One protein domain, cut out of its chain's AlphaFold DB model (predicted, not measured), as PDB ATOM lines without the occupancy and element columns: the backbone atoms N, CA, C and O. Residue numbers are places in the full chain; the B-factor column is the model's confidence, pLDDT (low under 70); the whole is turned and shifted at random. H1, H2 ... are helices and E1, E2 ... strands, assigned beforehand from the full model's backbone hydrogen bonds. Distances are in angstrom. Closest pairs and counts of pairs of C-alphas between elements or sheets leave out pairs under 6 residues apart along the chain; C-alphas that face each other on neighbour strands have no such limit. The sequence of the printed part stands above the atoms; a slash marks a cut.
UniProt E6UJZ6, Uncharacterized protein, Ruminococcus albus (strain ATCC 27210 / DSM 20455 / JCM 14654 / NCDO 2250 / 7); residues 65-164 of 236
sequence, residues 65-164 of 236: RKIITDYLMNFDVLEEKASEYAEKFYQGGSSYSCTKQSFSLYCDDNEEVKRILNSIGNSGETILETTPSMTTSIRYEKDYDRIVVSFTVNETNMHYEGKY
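Overview. This is residues 65 to 164 of the 236 residues of an uncharacterized protein of Ruminococcus albus (strain ATCC 27210 / DSM 20455 / JCM 14654 / NCDO 2250 / 7) (UniProt E6UJZ6). A twisted wall of five antiparallel strands has helix H1 laid across one face, and a second helix, H2, packs on H1 without being on the sheet itself. A short third helix, H3, only grazes the sheet with residues 113 to 114. The printed part has 100 residues, with three named helices and five named strands in the order H1, H2, E1, E2, H3, E3, E4, E5; the sheet runs E1, E2, E5, E4, E3, and the class is mixed, helices and strands. The whole is compact, with a radius of gyration of the C-alphas of 13.4 A, and the C-alphas span 37 by 31 by 21 A.

Along the chain. H1, residues 65 to 75, begins at C-alpha 65 (155.249, 80.989, 210.342) and is 16.1 A long from first to last C-alpha. H2, residues 79 to 86, measures 10.1 A. E1, residues 90 to 97, is 21.9 A long, and E2, residues 100 to 108, is 26.2 A long, beginning at C-alpha 100 (146.308, 66.022, 199.356). H3, residues 111 to 116, measures 8.7 A. E3, residues 126 to 130, is 11.3 A long, E4, residues 134 to 141, is 21.9 A, and E5, residues 146 to 154, is 25.4 A, ending at C-alpha 154 (150.369, 63.310, 202.641).

Arrangement. E1 and E2 form an antiparallel hairpin, with N 95 and O 102 2.8 A apart, within hydrogen-bond range. E2 is also antiparallel to E5, with N 105 and O 149 at 2.8 A. E3, E4 and E5 make a meander, each strand the antiparallel neighbour of the one before; N 138 and O 126 are 3.0 A apart, and N 150 and O 137 2.8 A. E1 and E3 are the edge strands. H1 is on the sheet at a height of 8.9 A, across the strands, at 80 degrees to E5 on the local plane. It lies over E5 and only just not over E2: dropped onto the local plane, 4 of its 11 C-alphas fall on E5 and 2 on E2. H1 and H2 touch at a steep tilt of 63 degrees, opposite ways; their closest C-alphas, of Thr 69 and Ala 82, are 5.0 A apart. H3 is close to H1 but not clearly touching, the closest C-alphas being those of Phe 75 and Ile 116, 6.6 A apart. In H2 and H3 every O i to N i+4 pair is within hydrogen-bond range; in H1, 5 of 7 are.

Size, cuts and confidence. The farthest C-alphas, of Glu 111 and Asn 157, are 37.1 A apart. The printed part has no cut and no long link. Confidence is under 70 in residues 96 to 100, 118 to 133 and 154 to 162; the mean pLDDT of the printed part is 75.1.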
ATOM      1  N   ARG A  65     154.056  80.417 209.717       84.50
ATOM      2  CA  ARG A  65     155.249  80.989 210.342       84.50
ATOM      3  C   ARG A  65     156.035  79.920 211.094       84.50
ATOM      4  O   ARG A  65     157.226  79.779 210.873       84.50
ATOM      5  N   LYS A  66     155.372  79.121 211.931       84.75
ATOM      6  CA  LYS A  66     156.041  78.035 212.652       84.75
ATOM      7  C   LYS A  66     156.586  76.960 211.710       84.75
ATOM      8  O   LYS A  66     157.685  76.471 211.940       84.75
ATOM      9  N   ILE A  67     155.849  76.614 210.655       81.75
ATOM     10  CA  ILE A  67     156.302  75.649 209.646       81.75
ATOM     11  C   ILE A  67     157.619  76.110 209.021       81.75
ATOM     12  O   ILE A  67     158.571  75.336 208.977       81.75
ATOM     13  N   ILE A  68     157.685  77.364 208.563       81.94
ATOM     14  CA  ILE A  68     158.890  77.872 207.909       81.94
ATOM     15  C   ILE A  68     160.026  78.117 208.914       81.94
ATOM     16  O   ILE A  68     161.170  77.826 208.586       81.94
ATOM     17  N   THR A  69     159.739  78.555 210.149       86.81
ATOM     18  CA  THR A  69     160.748  78.669 211.217       86.81
ATOM     19  C   THR A  69     161.400  77.317 211.495       86.81
ATOM     20  O   THR A  69     162.617  77.195 211.373       86.81
ATOM     21  N   ASP A  70     160.601  76.294 211.814       82.50
ATOM     22  CA  ASP A  70     161.096  74.946 212.103       82.50
ATOM     23  C   ASP A  70     161.857  74.367 210.891       82.50
ATOM     24  O   ASP A  70     162.860  73.681 211.061       82.50
ATOM     25  N   TYR A  71     161.417  74.675 209.666       78.81
ATOM     26  CA  TYR A  71     162.103  74.266 208.440       78.81
ATOM     27  C   TYR A  71     163.465  74.959 208.255       78.81
ATOM     28  O   TYR A  71     164.452  74.296 207.952       78.81
ATOM     29  N   LEU A  72     163.558  76.274 208.470       80.88
ATOM     30  CA  LEU A  72     164.819  77.020 208.369       80.88
ATOM     31  C   LEU A  72     165.840  76.572 209.426       80.88
ATOM     32  O   LEU A  72     167.042  76.603 209.172       80.88
ATOM     33  N   MET A  73     165.373  76.100 210.584       83.31
ATOM     34  CA  MET A  73     166.235  75.529 211.623       83.31
ATOM     35  C   MET A  73     166.943  74.235 211.179       83.31
ATOM     36  O   MET A  73     167.990  73.916 211.739       83.31
ATOM     37  N   ASN A  74     166.460  73.535 210.141       80.31
ATOM     38  CA  ASN A  74     167.170  72.393 209.543       80.31
ATOM     39  C   ASN A  74     168.477  72.800 208.825       80.31
ATOM     40  O   ASN A  74     169.270  71.932 208.472       80.31
ATOM     41  N   PHE A  75     168.707  74.101 208.613       78.06
ATOM     42  CA  PHE A  75     169.902  74.662 207.968       78.06
ATOM     43  C   PHE A  75     170.848  75.338 208.976       78.06
ATOM     44  O   PHE A  75     171.489  76.336 208.652       78.06
ATOM     45  N   ASP A  76     170.893  74.838 210.217       81.69
ATOM     46  CA  ASP A  76     171.710  75.376 211.319       81.69
ATOM     47  C   ASP A  76     171.436  76.863 211.641       81.69
ATOM     48  O   ASP A  76     172.284  77.586 212.175       81.69
ATOM     49  N   VAL A  77     170.227  77.345 211.338       83.44
ATOM     50  CA  VAL A  77     169.778  78.698 211.687       83.44
ATOM     51  C   VAL A  77     169.192  78.695 213.098       83.44
ATOM     52  O   VAL A  77     168.295  77.914 213.408       83.44
ATOM     53  N   LEU A  78     169.667  79.602 213.959       89.62
ATOM     54  CA  LEU A  78     169.100  79.807 215.297       89.62
ATOM     55  C   LEU A  78     167.620  80.214 215.213       89.62
ATOM     56  O   LEU A  78     167.256  81.020 214.360       89.62
ATOM     57  N   GLU A  79     166.793  79.721 216.138       89.88
ATOM     58  CA  GLU A  79     165.332  79.914 216.135       89.88
ATOM     59  C   GLU A  79     164.901  81.385 216.005       89.88
ATOM     60  O   GLU A  79     164.021  81.695 215.205       89.88
ATOM     61  N   GLU A  80     165.543  82.305 216.731       91.44
ATOM     62  CA  GLU A  80     165.245  83.745 216.667       91.44
ATOM     63  C   GLU A  80     165.411  84.292 215.242       91.44
ATOM     64  O   GLU A  80     164.525  84.950 214.699       91.44
ATOM     65  N   LYS A  81     166.515  83.917 214.595       89.38
ATOM     66  CA  LYS A  81     166.858  84.338 213.239       89.38
ATOM     67  C   LYS A  81     166.006  83.627 212.182       89.38
ATOM     68  O   LYS A  81     165.600  84.234 211.197       89.38
ATOM     69  N   ALA A  82     165.671  82.358 212.404       86.88
ATOM     70  CA  ALA A  82     164.720  81.623 211.576       86.88
ATOM     71  C   ALA A  82     163.318  82.253 211.643       86.88
ATOM     72  O   ALA A  82     162.648  82.373 210.622       86.88
ATOM     73  N   SER A  83     162.891  82.706 212.826       89.50
ATOM     74  CA  SER A  83     161.623  83.411 213.028       89.50
ATOM     75  C   SER A  83     161.598  84.790 212.372       89.50
ATOM     76  O   SER A  83     160.558  85.172 211.843       89.50
ATOM     77  N   GLU A  84     162.717  85.516 212.362       91.12
ATOM     78  CA  GLU A  84     162.864  86.770 211.612       91.12
ATOM     79  C   GLU A  84     162.727  86.527 210.101       91.12
ATOM     80  O   GLU A  84     161.974  87.207 209.408       91.12
ATOM     81  N   TYR A  85     163.389  85.496 209.571       87.88
ATOM     82  CA  TYR A  85     163.264  85.141 208.158       87.88
ATOM     83  C   TYR A  85     161.882  84.623 207.781       87.88
ATOM     84  O   TYR A  85     161.415  84.910 206.681       87.88
ATOM     85  N   ALA A  86     161.205  83.930 208.692       88.31
ATOM     86  CA  ALA A  86     159.828  83.495 208.515       88.31
ATOM     87  C   ALA A  86     158.862  84.661 208.243       88.31
ATOM     88  O   ALA A  86     157.891  84.476 207.514       88.31
ATOM     89  N   GLU A  87     159.125  85.861 208.779       90.31
ATOM     90  CA  GLU A  87     158.293  87.054 208.537       90.31
ATOM     91  C   GLU A  87     158.358  87.554 207.093       90.31
ATOM     92  O   GLU A  87     157.442  88.236 206.638       90.31
ATOM     93  N   LYS A  88     159.408  87.188 206.350       90.38
ATOM     94  CA  LYS A  88     159.562  87.536 204.932       90.38
ATOM     95  C   LYS A  88     158.687  86.674 204.015       90.38
ATOM     96  O   LYS A  88     158.639  86.935 202.814       90.38
ATOM     97  N   PHE A  89     158.034  85.642 204.555       90.00
ATOM     98  CA  PHE A  89     157.161  84.753 203.800       90.00
ATOM     99  C   PHE A  89     155.689  85.136 203.955       90.00
ATOM    100  O   PHE A  89     155.198  85.356 205.060       90.00
ATOM    101  N   TYR A  90     154.956  85.117 202.847       87.62
ATOM    102  CA  TYR A  90     153.510  85.304 202.810       87.62
ATOM    103  C   TYR A  90     152.830  84.145 202.079       87.62
ATOM    104  O   TYR A  90     153.426  83.470 201.238       87.62
ATOM    105  N   GLN A  91     151.571  83.869 202.422       83.19
ATOM    106  CA  GLN A  91     150.829  82.790 201.779       83.19
ATOM    107  C   GLN A  91     150.493  83.172 200.338       83.19
ATOM    108  O   GLN A  91     149.881  84.204 200.079       83.19
ATOM    109  N   GLY A  92     150.890  82.309 199.413       81.12
ATOM    110  CA  GLY A  92     150.714  82.519 197.990       81.12
ATOM    111  C   GLY A  92     149.468  81.864 197.418       81.12
ATOM    112  O   GLY A  92     148.613  82.508 196.819       81.12
ATOM    113  N   GLY A  93     149.364  80.553 197.614       76.12
ATOM    114  CA  GLY A  93     148.260  79.759 197.098       76.12
ATOM    115  C   GLY A  93     148.076  78.485 197.899       76.12
ATOM    116  O   GLY A  93     149.016  77.975 198.512       76.12
ATOM    117  N   SER A  94     146.854  77.974 197.889       73.44
ATOM    118  CA  SER A  94     146.503  76.679 198.459       73.44
ATOM    119  C   SER A  94     145.685  75.891 197.453       73.44
ATOM    120  O   SER A  94     144.803  76.446 196.801       73.44
ATOM    121  N   SER A  95     145.947  74.596 197.357       71.06
ATOM    122  CA  SER A  95     145.143  73.660 196.583       71.06
ATOM    123  C   SER A  95     144.703  72.513 197.474       71.06
ATOM    124  O   SER A  95     145.488  71.994 198.271       71.06
ATOM    125  N   TYR A  96     143.459  72.094 197.298       63.81
ATOM    126  CA  TYR A  96     142.893  70.938 197.967       63.81
ATOM    127  C   TYR A  96     142.472  69.918 196.914       63.81
ATOM    128  O   TYR A  96     141.762  70.248 195.965       63.81
ATOM    129  N   SER A  97     142.920  68.679 197.074       61.84
ATOM    130  CA  SER A  97     142.390  67.519 196.361       61.84
ATOM    131  C   SER A  97     141.980  66.468 197.383       61.84
ATOM    132  O   SER A  97     142.446  66.507 198.517       61.84
ATOM    133  N   CYS A  98     141.155  65.505 196.972       54.00
ATOM    134  CA  CYS A  98     140.557  64.487 197.841       54.00
ATOM    135  C   CYS A  98     141.533  63.645 198.685       54.00
ATOM    136  O   CYS A  98     141.057  62.856 199.488       54.00
ATOM    137  N   THR A  99     142.847  63.753 198.454       61.72
ATOM    138  CA  THR A  99     143.882  63.026 199.210       61.72
ATOM    139  C   THR A  99     145.109  63.865 199.584       61.72
ATOM    140  O   THR A  99     146.086  63.338 200.124       61.72
ATOM    141  N   LYS A 100     145.133  65.152 199.206       68.25
ATOM    142  CA  LYS A 100     146.308  66.022 199.356       68.25
ATOM    143  C   LYS A 100     145.893  67.465 199.538       68.25
ATOM    144  O   LYS A 100     145.198  68.029 198.685       68.25
ATOM    145  N   GLN A 101     146.433  68.077 200.580       74.12
ATOM    146  CA  GLN A 101     146.400  69.515 200.773       74.12
ATOM    147  C   GLN A 101     147.792  70.078 200.519       74.12
ATOM    148  O   GLN A 101     148.759  69.660 201.157       74.12
ATOM    149  N   SER A 102     147.884  71.036 199.604       78.75
ATOM    150  CA  SER A 102     149.132  71.738 199.327       78.75
ATOM    151  C   SER A 102     148.968  73.229 199.559       78.75
ATOM    152  O   SER A 102     147.945  73.820 199.216       78.75
ATOM    153  N   PHE A 103     149.991  73.854 200.122       83.50
ATOM    154  CA  PHE A 103     150.075  75.301 200.260       83.50
ATOM    155  C   PHE A 103     151.474  75.776 199.893       83.50
ATOM    156  O   PHE A 103     152.456  75.055 200.043       83.50
ATOM    157  N   SER A 104     151.555  76.991 199.362       86.88
ATOM    158  CA  SER A 104     152.814  77.626 198.991       86.88
ATOM    159  C   SER A 104     153.012  78.914 199.773       86.88
ATOM    160  O   SER A 104     152.094  79.732 199.874       86.88
ATOM    161  N   LEU A 105     154.221  79.086 200.292       88.44
ATOM    162  CA  LEU A 105     154.707  80.318 200.890       88.44
ATOM    163  C   LEU A 105     155.657  80.992 199.907       88.44
ATOM    164  O   LEU A 105     156.540  80.343 199.343       88.44
ATOM    165  N   TYR A 106     155.450  82.283 199.694       90.06
ATOM    166  CA  TYR A 106     156.247  83.112 198.805       90.06
ATOM    167  C   TYR A 106     157.110  84.047 199.630       90.06
ATOM    168  O   TYR A 106     156.655  84.581 200.634       90.06
ATOM    169  N   CYS A 107     158.344  84.239 199.196       89.06
ATOM    170  CA  CYS A 107     159.222  85.288 199.678       89.06
ATOM    171  C   CYS A 107     159.759  85.998 198.442       89.06
ATOM    172  O   CYS A 107     160.258  85.332 197.532       89.06
ATOM    173  N   ASP A 108     159.627  87.320 198.395       88.75
ATOM    174  CA  ASP A 108     160.270  88.126 197.356       88.75
ATOM    175  C   ASP A 108     161.784  87.894 197.381       88.75
ATOM    176  O   ASP A 108     162.326  87.369 198.361       88.75
ATOM    177  N   ASP A 109     162.478  88.273 196.309       83.06
ATOM    178  CA  ASP A 109     163.921  88.090 196.240       83.06
ATOM    179  C   ASP A 109     164.639  88.601 197.502       83.06
ATOM    180  O   ASP A 109     164.647  89.791 197.831       83.06
ATOM    181  N   ASN A 110     165.251  87.664 198.229       85.06
ATOM    182  CA  ASN A 110     165.973  87.945 199.447       85.06
ATOM    183  C   ASN A 110     167.282  87.158 199.503       85.06
ATOM    184  O   ASN A 110     167.294  85.961 199.783       85.06
ATOM    185  N   GLU A 111     168.397  87.859 199.310       82.31
ATOM    186  CA  GLU A 111     169.747  87.285 199.297       82.31
ATOM    187  C   GLU A 111     170.102  86.495 200.564       82.31
ATOM    188  O   GLU A 111     170.813  85.496 200.495       82.31
ATOM    189  N   GLU A 112     169.612  86.900 201.736       83.81
ATOM    190  CA  GLU A 112     169.887  86.170 202.978       83.81
ATOM    191  C   GLU A 112     169.121  84.851 203.037       83.81
ATOM    192  O   GLU A 112     169.698  83.816 203.362       83.81
ATOM    193  N   VAL A 113     167.839  84.880 202.667       81.38
ATOM    194  CA  VAL A 113     167.001  83.681 202.592       81.38
ATOM    195  C   VAL A 113     167.528  82.744 201.501       81.38
ATOM    196  O   VAL A 113     167.689  81.554 201.755       81.38
ATOM    197  N   LYS A 114     167.921  83.275 200.334       78.81
ATOM    198  CA  LYS A 114     168.618  82.521 199.278       78.81
ATOM    199  C   LYS A 114     169.889  81.854 199.811       78.81
ATOM    200  O   LYS A 114     170.092  80.670 199.572       78.81
ATOM    201  N   ARG A 115     170.722  82.569 200.580       79.06
ATOM    202  CA  ARG A 115     171.956  82.020 201.177       79.06
ATOM    203  C   ARG A 115     171.718  80.879 202.154       79.06
ATOM    204  O   ARG A 115     172.560  79.994 202.234       79.06
ATOM    205  N   ILE A 116     170.617  80.902 202.891       75.56
ATOM    206  CA  ILE A 116     170.268  79.842 203.846       75.56
ATOM    207  C   ILE A 116     169.733  78.624 203.112       75.56
ATOM    208  O   ILE A 116     170.114  77.495 203.400       75.56
ATOM    209  N   LEU A 117     168.895  78.873 202.111       71.69
ATOM    210  CA  LEU A 117     168.274  77.843 201.295       71.69
ATOM    211  C   LEU A 117     169.238  77.293 200.219       71.69
ATOM    212  O   LEU A 117     168.854  76.419 199.451       71.69
ATOM    213  N   ASN A 118     170.501  77.749 200.174       61.28
ATOM    214  CA  ASN A 118     171.545  77.367 199.207       61.28
ATOM    215  C   ASN A 118     172.076  75.923 199.379       61.28
ATOM    216  O   ASN A 118     173.268  75.680 199.577       61.28
ATOM    217  N   SER A 119     171.193  74.948 199.176       53.16
ATOM    218  CA  SER A 119     171.473  73.657 198.526       53.16
ATOM    219  C   SER A 119     170.657  73.478 197.228       53.16
ATOM    220  O   SER A 119     170.679  72.415 196.608       53.16
ATOM    221  N   ILE A 120     169.963  74.529 196.782       53.75
ATOM    222  CA  ILE A 120     169.107  74.551 195.591       53.75
ATOM    223  C   ILE A 120     169.961  74.909 194.378       53.75
ATOM    224  O   ILE A 120     170.469  76.023 194.259       53.75
ATOM    225  N   GLY A 121     170.141  73.959 193.462       47.06
ATOM    226  CA  GLY A 121     170.768  74.236 192.173       47.06
ATOM    227  C   GLY A 121     169.960  75.271 191.380       47.06
ATOM    228  O   GLY A 121     168.735  75.269 191.422       47.06
ATOM    229  N   ASN A 122     170.653  76.124 190.620       46.62
ATOM    230  CA  ASN A 122     170.116  77.261 189.848       46.62
ATOM    231  C   ASN A 122     169.058  76.929 188.765       46.62
ATOM    232  O   ASN A 122     168.743  77.779 187.932       46.62
ATOM    233  N   SER A 123     168.504  75.719 188.729       49.03
ATOM    234  CA  SER A 123     167.440  75.352 187.799       49.03
ATOM    235  C   SER A 123     166.722  74.083 188.259       49.03
ATOM    236  O   SER A 123     167.288  72.993 188.176       49.03
ATOM    237  N   GLY A 124     165.467  74.225 188.683       56.62
ATOM    238  CA  GLY A 124     164.568  73.107 188.979       56.62
ATOM    239  C   GLY A 124     163.971  73.147 190.384       56.62
ATOM    240  O   GLY A 124     164.555  73.699 191.315       56.62
ATOM    241  N   GLU A 125     162.784  72.557 190.524       57.44
ATOM    242  CA  GLU A 125     162.193  72.255 191.827       57.44
ATOM    243  C   GLU A 125     163.118  71.290 192.574       57.44
ATOM    244  O   GLU A 125     163.421  70.200 192.089       57.44
ATOM    245  N   THR A 126     163.587  71.699 193.748       63.44
ATOM    246  CA  THR A 126     164.348  70.818 194.631       63.44
ATOM    247  C   THR A 126     163.374  70.248 195.655       63.44
ATOM    248  O   THR A 126     162.797  70.989 196.453       63.44
ATOM    249  N   ILE A 127     163.157  68.930 195.617       57.88
ATOM    250  CA  ILE A 127     162.488  68.212 196.708       57.88
ATOM    251  C   ILE A 127     163.513  68.108 197.833       57.88
ATOM    252  O   ILE A 127     164.551  67.471 197.664       57.88
ATOM    253  N   LEU A 128     163.247  68.772 198.952       60.59
ATOM    254  CA  LEU A 128     164.232  68.930 200.026       60.59
ATOM    255  C   LEU A 128     164.004  67.924 201.143       60.59
ATOM    256  O   LEU A 128     164.958  67.440 201.742       60.59
ATOM    257  N   GLU A 129     162.739  67.612 201.423       64.50
ATOM    258  CA  GLU A 129     162.370  66.746 202.531       64.50
ATOM    259  C   GLU A 129     161.030  66.059 202.245       64.50
ATOM    260  O   GLU A 129     160.027  66.711 201.953       64.50
ATOM    261  N   THR A 130     161.012  64.730 202.345       59.56
ATOM    262  CA  THR A 130     159.778  63.939 202.359       59.56
ATOM    263  C   THR A 130     159.702  63.221 203.694       59.56
ATOM    264  O   THR A 130     160.441  62.271 203.942       59.56
ATOM    265  N   THR A 131     158.793  63.670 204.551       63.53
ATOM    266  CA  THR A 131     158.374  62.929 205.743       63.53
ATOM    267  C   THR A 131     157.141  62.078 205.405       63.53
ATOM    268  O   THR A 131     156.475  62.341 204.398       63.53
ATOM    269  N   PRO A 132     156.781  61.077 206.231       60.09
ATOM    270  CA  PRO A 132     155.549  60.310 206.033       60.09
ATOM    271  C   PRO A 132     154.275  61.169 205.954       60.09
ATOM    272  O   PRO A 132     153.312  60.759 205.317       60.09
ATOM    273  N   SER A 133     154.279  62.356 206.569       63.62
ATOM    274  CA  SER A 133     153.116  63.243 206.679       63.62
ATOM    275  C   SER A 133     153.190  64.493 205.800       63.62
ATOM    276  O   SER A 133     152.160  65.107 205.533       63.62
ATOM    277  N   MET A 134     154.374  64.892 205.326       73.75
ATOM    278  CA  MET A 134     154.541  66.114 204.538       73.75
ATOM    279  C   MET A 134     155.741  66.034 203.592       73.75
ATOM    280  O   MET A 134     156.845  65.669 204.001       73.75
ATOM    281  N   THR A 135     155.525  66.430 202.344       77.50
ATOM    282  CA  THR A 135     156.575  66.706 201.362       77.50
ATOM    283  C   THR A 135     156.777  68.211 201.256       77.50
ATOM    284  O   THR A 135     155.814  68.944 201.031       77.50
ATOM    285  N   THR A 136     158.024  68.658 201.374       78.31
ATOM    286  CA  THR A 136     158.421  70.056 201.191       78.31
ATOM    287  C   THR A 136     159.299  70.178 199.952       78.31
ATOM    288  O   THR A 136     160.309  69.477 199.812       78.31
ATOM    289  N   SER A 137     158.936  71.091 199.060       81.25
ATOM    290  CA  SER A 137     159.750  71.468 197.911       81.25
ATOM    291  C   SER A 137     160.001  72.965 197.884       81.25
ATOM    292  O   SER A 137     159.262  73.764 198.462       81.25
ATOM    293  N   ILE A 138     161.080  73.344 197.213       80.94
ATOM    294  CA  ILE A 138     161.443  74.735 196.998       80.94
ATOM    295  C   ILE A 138     161.777  74.954 195.538       80.94
ATOM    296  O   ILE A 138     162.341  74.091 194.858       80.94
ATOM    297  N   ARG A 139     161.463  76.147 195.063       81.81
ATOM    298  CA  ARG A 139     161.901  76.626 193.762       81.81
ATOM    299  C   ARG A 139     162.069  78.133 193.800       81.81
ATOM    300  O   ARG A 139     161.468  78.818 194.622       81.81
ATOM    301  N   TYR A 140     162.851  78.637 192.864       82.31
ATOM    302  CA  TYR A 140     162.894  80.054 192.553       82.31
ATOM    303  C   TYR A 140     162.126  80.292 191.249       82.31
ATOM    304  O   TYR A 140     162.421  79.676 190.224       82.31
ATOM    305  N   GLU A 141     161.109  81.147 191.298       84.19
ATOM    306  CA  GLU A 141     160.297  81.524 190.144       84.19
ATOM    307  C   GLU A 141     160.842  82.816 189.542       84.19
ATOM    308  O   GLU A 141     160.500  83.915 189.971       84.19
ATOM    309  N   LYS A 142     161.693  82.671 188.523       80.38
ATOM    310  CA  LYS A 142     162.389  83.789 187.872       80.38
ATOM    311  C   LYS A 142     161.442  84.836 187.279       80.38
ATOM    312  O   LYS A 142     161.754  86.019 187.336       80.38
ATOM    313  N   ASP A 143     160.299  84.415 186.738       85.12
ATOM    314  CA  ASP A 143     159.322  85.321 186.111       85.12
ATOM    315  C   ASP A 143     158.672  86.285 187.116       85.12
ATOM    316  O   ASP A 143     158.187  87.345 186.728       85.12
ATOM    317  N   TYR A 144     158.686  85.924 188.403       83.62
ATOM    318  CA  TYR A 144     158.104  86.701 189.497       83.62
ATOM    319  C   TYR A 144     159.143  87.146 190.530       83.62
ATOM    320  O   TYR A 144     158.758  87.679 191.563       83.62
ATOM    321  N   ASP A 145     160.429  86.889 190.269       85.88
ATOM    322  CA  ASP A 145     161.552  87.182 191.160       85.88
ATOM    323  C   ASP A 145     161.306  86.784 192.629       85.88
ATOM    324  O   ASP A 145     161.467  87.573 193.560       85.88
ATOM    325  N   ARG A 146     160.852  85.541 192.842       87.81
ATOM    326  CA  ARG A 146     160.440  85.065 194.171       87.81
ATOM    327  C   ARG A 146     160.884  83.645 194.477       87.81
ATOM    328  O   ARG A 146     160.953  82.777 193.604       87.81
ATOM    329  N   ILE A 147     161.123  83.389 195.754       86.25
ATOM    330  CA  ILE A 147     161.298  82.058 196.327       86.25
ATOM    331  C   ILE A 147     159.917  81.491 196.646       86.25
ATOM    332  O   ILE A 147     159.083  82.159 197.253       86.25
ATOM    333  N   VAL A 148     159.692  80.234 196.277       87.00
ATOM    334  CA  VAL A 148     158.471  79.504 196.602       87.00
ATOM    335  C   VAL A 148     158.816  78.258 197.390       87.00
ATOM    336  O   VAL A 148     159.520  77.387 196.883       87.00
ATOM    337  N   VAL A 149     158.268  78.157 198.597       85.50
ATOM    338  CA  VAL A 149     158.308  76.948 199.424       85.50
ATOM    339  C   VAL A 149     156.928  76.313 199.393       85.50
ATOM    340  O   VAL A 149     155.954  76.910 199.853       85.50
ATOM    341  N   SER A 150     156.828  75.121 198.819       85.75
ATOM    342  CA  SER A 150     155.584  74.368 198.707       85.75
ATOM    343  C   SER A 150     155.578  73.225 199.714       85.75
ATOM    344  O   SER A 150     156.503  72.421 199.777       85.75
ATOM    345  N   PHE A 151     154.499  73.131 200.480       80.94
ATOM    346  CA  PHE A 151     154.247  72.062 201.436       80.94
ATOM    347  C   PHE A 151     153.060  71.251 200.941       80.94
ATOM    348  O   PHE A 151     152.030  71.819 200.585       80.94
ATOM    349  N   THR A 152     153.200  69.931 200.903       80.50
ATOM    350  CA  THR A 152     152.136  68.990 200.542       80.50
ATOM    351  C   THR A 152     151.953  67.997 201.667       80.50
ATOM    352  O   THR A 152     152.858  67.220 201.958       80.50
ATOM    353  N   VAL A 153     150.786  68.018 202.297       74.56
ATOM    354  CA  VAL A 153     150.421  67.083 203.358       74.56
ATOM    355  C   VAL A 153     149.995  65.761 202.718       74.56
ATOM    356  O   VAL A 153     149.124  65.742 201.847       74.56
ATOM    357  N   ASN A 154     150.635  64.663 203.127       68.31
ATOM    358  CA  ASN A 154     150.369  63.310 202.641       68.31
ATOM    359  C   ASN A 154     149.409  62.608 203.623       68.31
ATOM    360  O   ASN A 154     149.756  62.401 204.782       68.31
ATOM    361  N   GLU A 155     148.204  62.240 203.179       60.34
ATOM    362  CA  GLU A 155     147.104  61.763 204.043       60.34
ATOM    363  C   GLU A 155     147.267  60.357 204.670       60.34
ATOM    364  O   GLU A 155     146.345  59.849 205.304       60.34
ATOM    365  N   THR A 156     148.415  59.684 204.564       49.78
ATOM    366  CA  THR A 156     148.532  58.265 204.964       49.78
ATOM    367  C   THR A 156     148.783  58.007 206.458       49.78
ATOM    368  O   THR A 156     149.507  57.081 206.803       49.78
ATOM    369  N   ASN A 157     148.092  58.734 207.338       42.47
ATOM    370  CA  ASN A 157     148.079  58.651 208.810       42.47
ATOM    371  C   ASN A 157     148.946  59.669 209.552       42.47
ATOM    372  O   ASN A 157     150.118  59.882 209.263       42.47
ATOM    373  N   MET A 158     148.337  60.149 210.636       45.12
ATOM    374  CA  MET A 158     148.794  61.158 211.584       45.12
ATOM    375  C   MET A 158     148.590  62.575 211.072       45.12
ATOM    376  O   MET A 158     149.488  63.230 210.550       45.12
ATOM    377  N   HIS A 159     147.368  63.054 211.306       44.84
ATOM    378  CA  HIS A 159     147.148  64.297 212.025       44.84
ATOM    379  C   HIS A 159     148.467  64.986 212.410       44.84
ATOM    380  O   HIS A 159     149.087  64.652 213.419       44.84
ATOM    381  N   TYR A 160     148.842  66.025 211.669       50.59
ATOM    382  CA  TYR A 160     149.696  67.095 212.193       50.59
ATOM    383  C   TYR A 160     148.949  67.900 213.286       50.59
ATOM    384  O   TYR A 160     149.202  69.092 213.485       50.59
ATOM    385  N   GLU A 161     147.994  67.261 213.980       52.19
ATOM    386  CA  GLU A 161     147.298  67.801 215.134       52.19
ATOM    387  C   GLU A 161     148.352  68.153 216.174       52.19
ATOM    388  O   GLU A 161     149.123  67.316 216.642       52.19
ATOM    389  N   GLY A 162     148.420  69.440 216.490       59.06
ATOM    390  CA  GLY A 162     149.201  69.956 217.603       59.06
ATOM    391  C   GLY A 162     150.493  70.673 217.225       59.06
ATOM    392  O   GLY A 162     150.776  71.693 217.846       59.06
ATOM    393  N   LYS A 163     151.283  70.219 216.234       71.88
ATOM    394  CA  LYS A 163     152.579  70.886 215.961       71.88
ATOM    395  C   LYS A 163     152.428  72.171 215.146       71.88
ATOM    396  O   LYS A 163     152.983  73.203 215.522       71.88
ATOM    397  N   TYR A 164     151.708  72.101 214.028       75.25
ATOM    398  CA  TYR A 164     151.523  73.240 213.122       75.25
ATOM    399  C   TYR A 164     150.063  73.597 212.901       75.25
ATOM    400  O   TYR A 164     149.789  74.709 212.472       75.25
TER     401      TYR A 164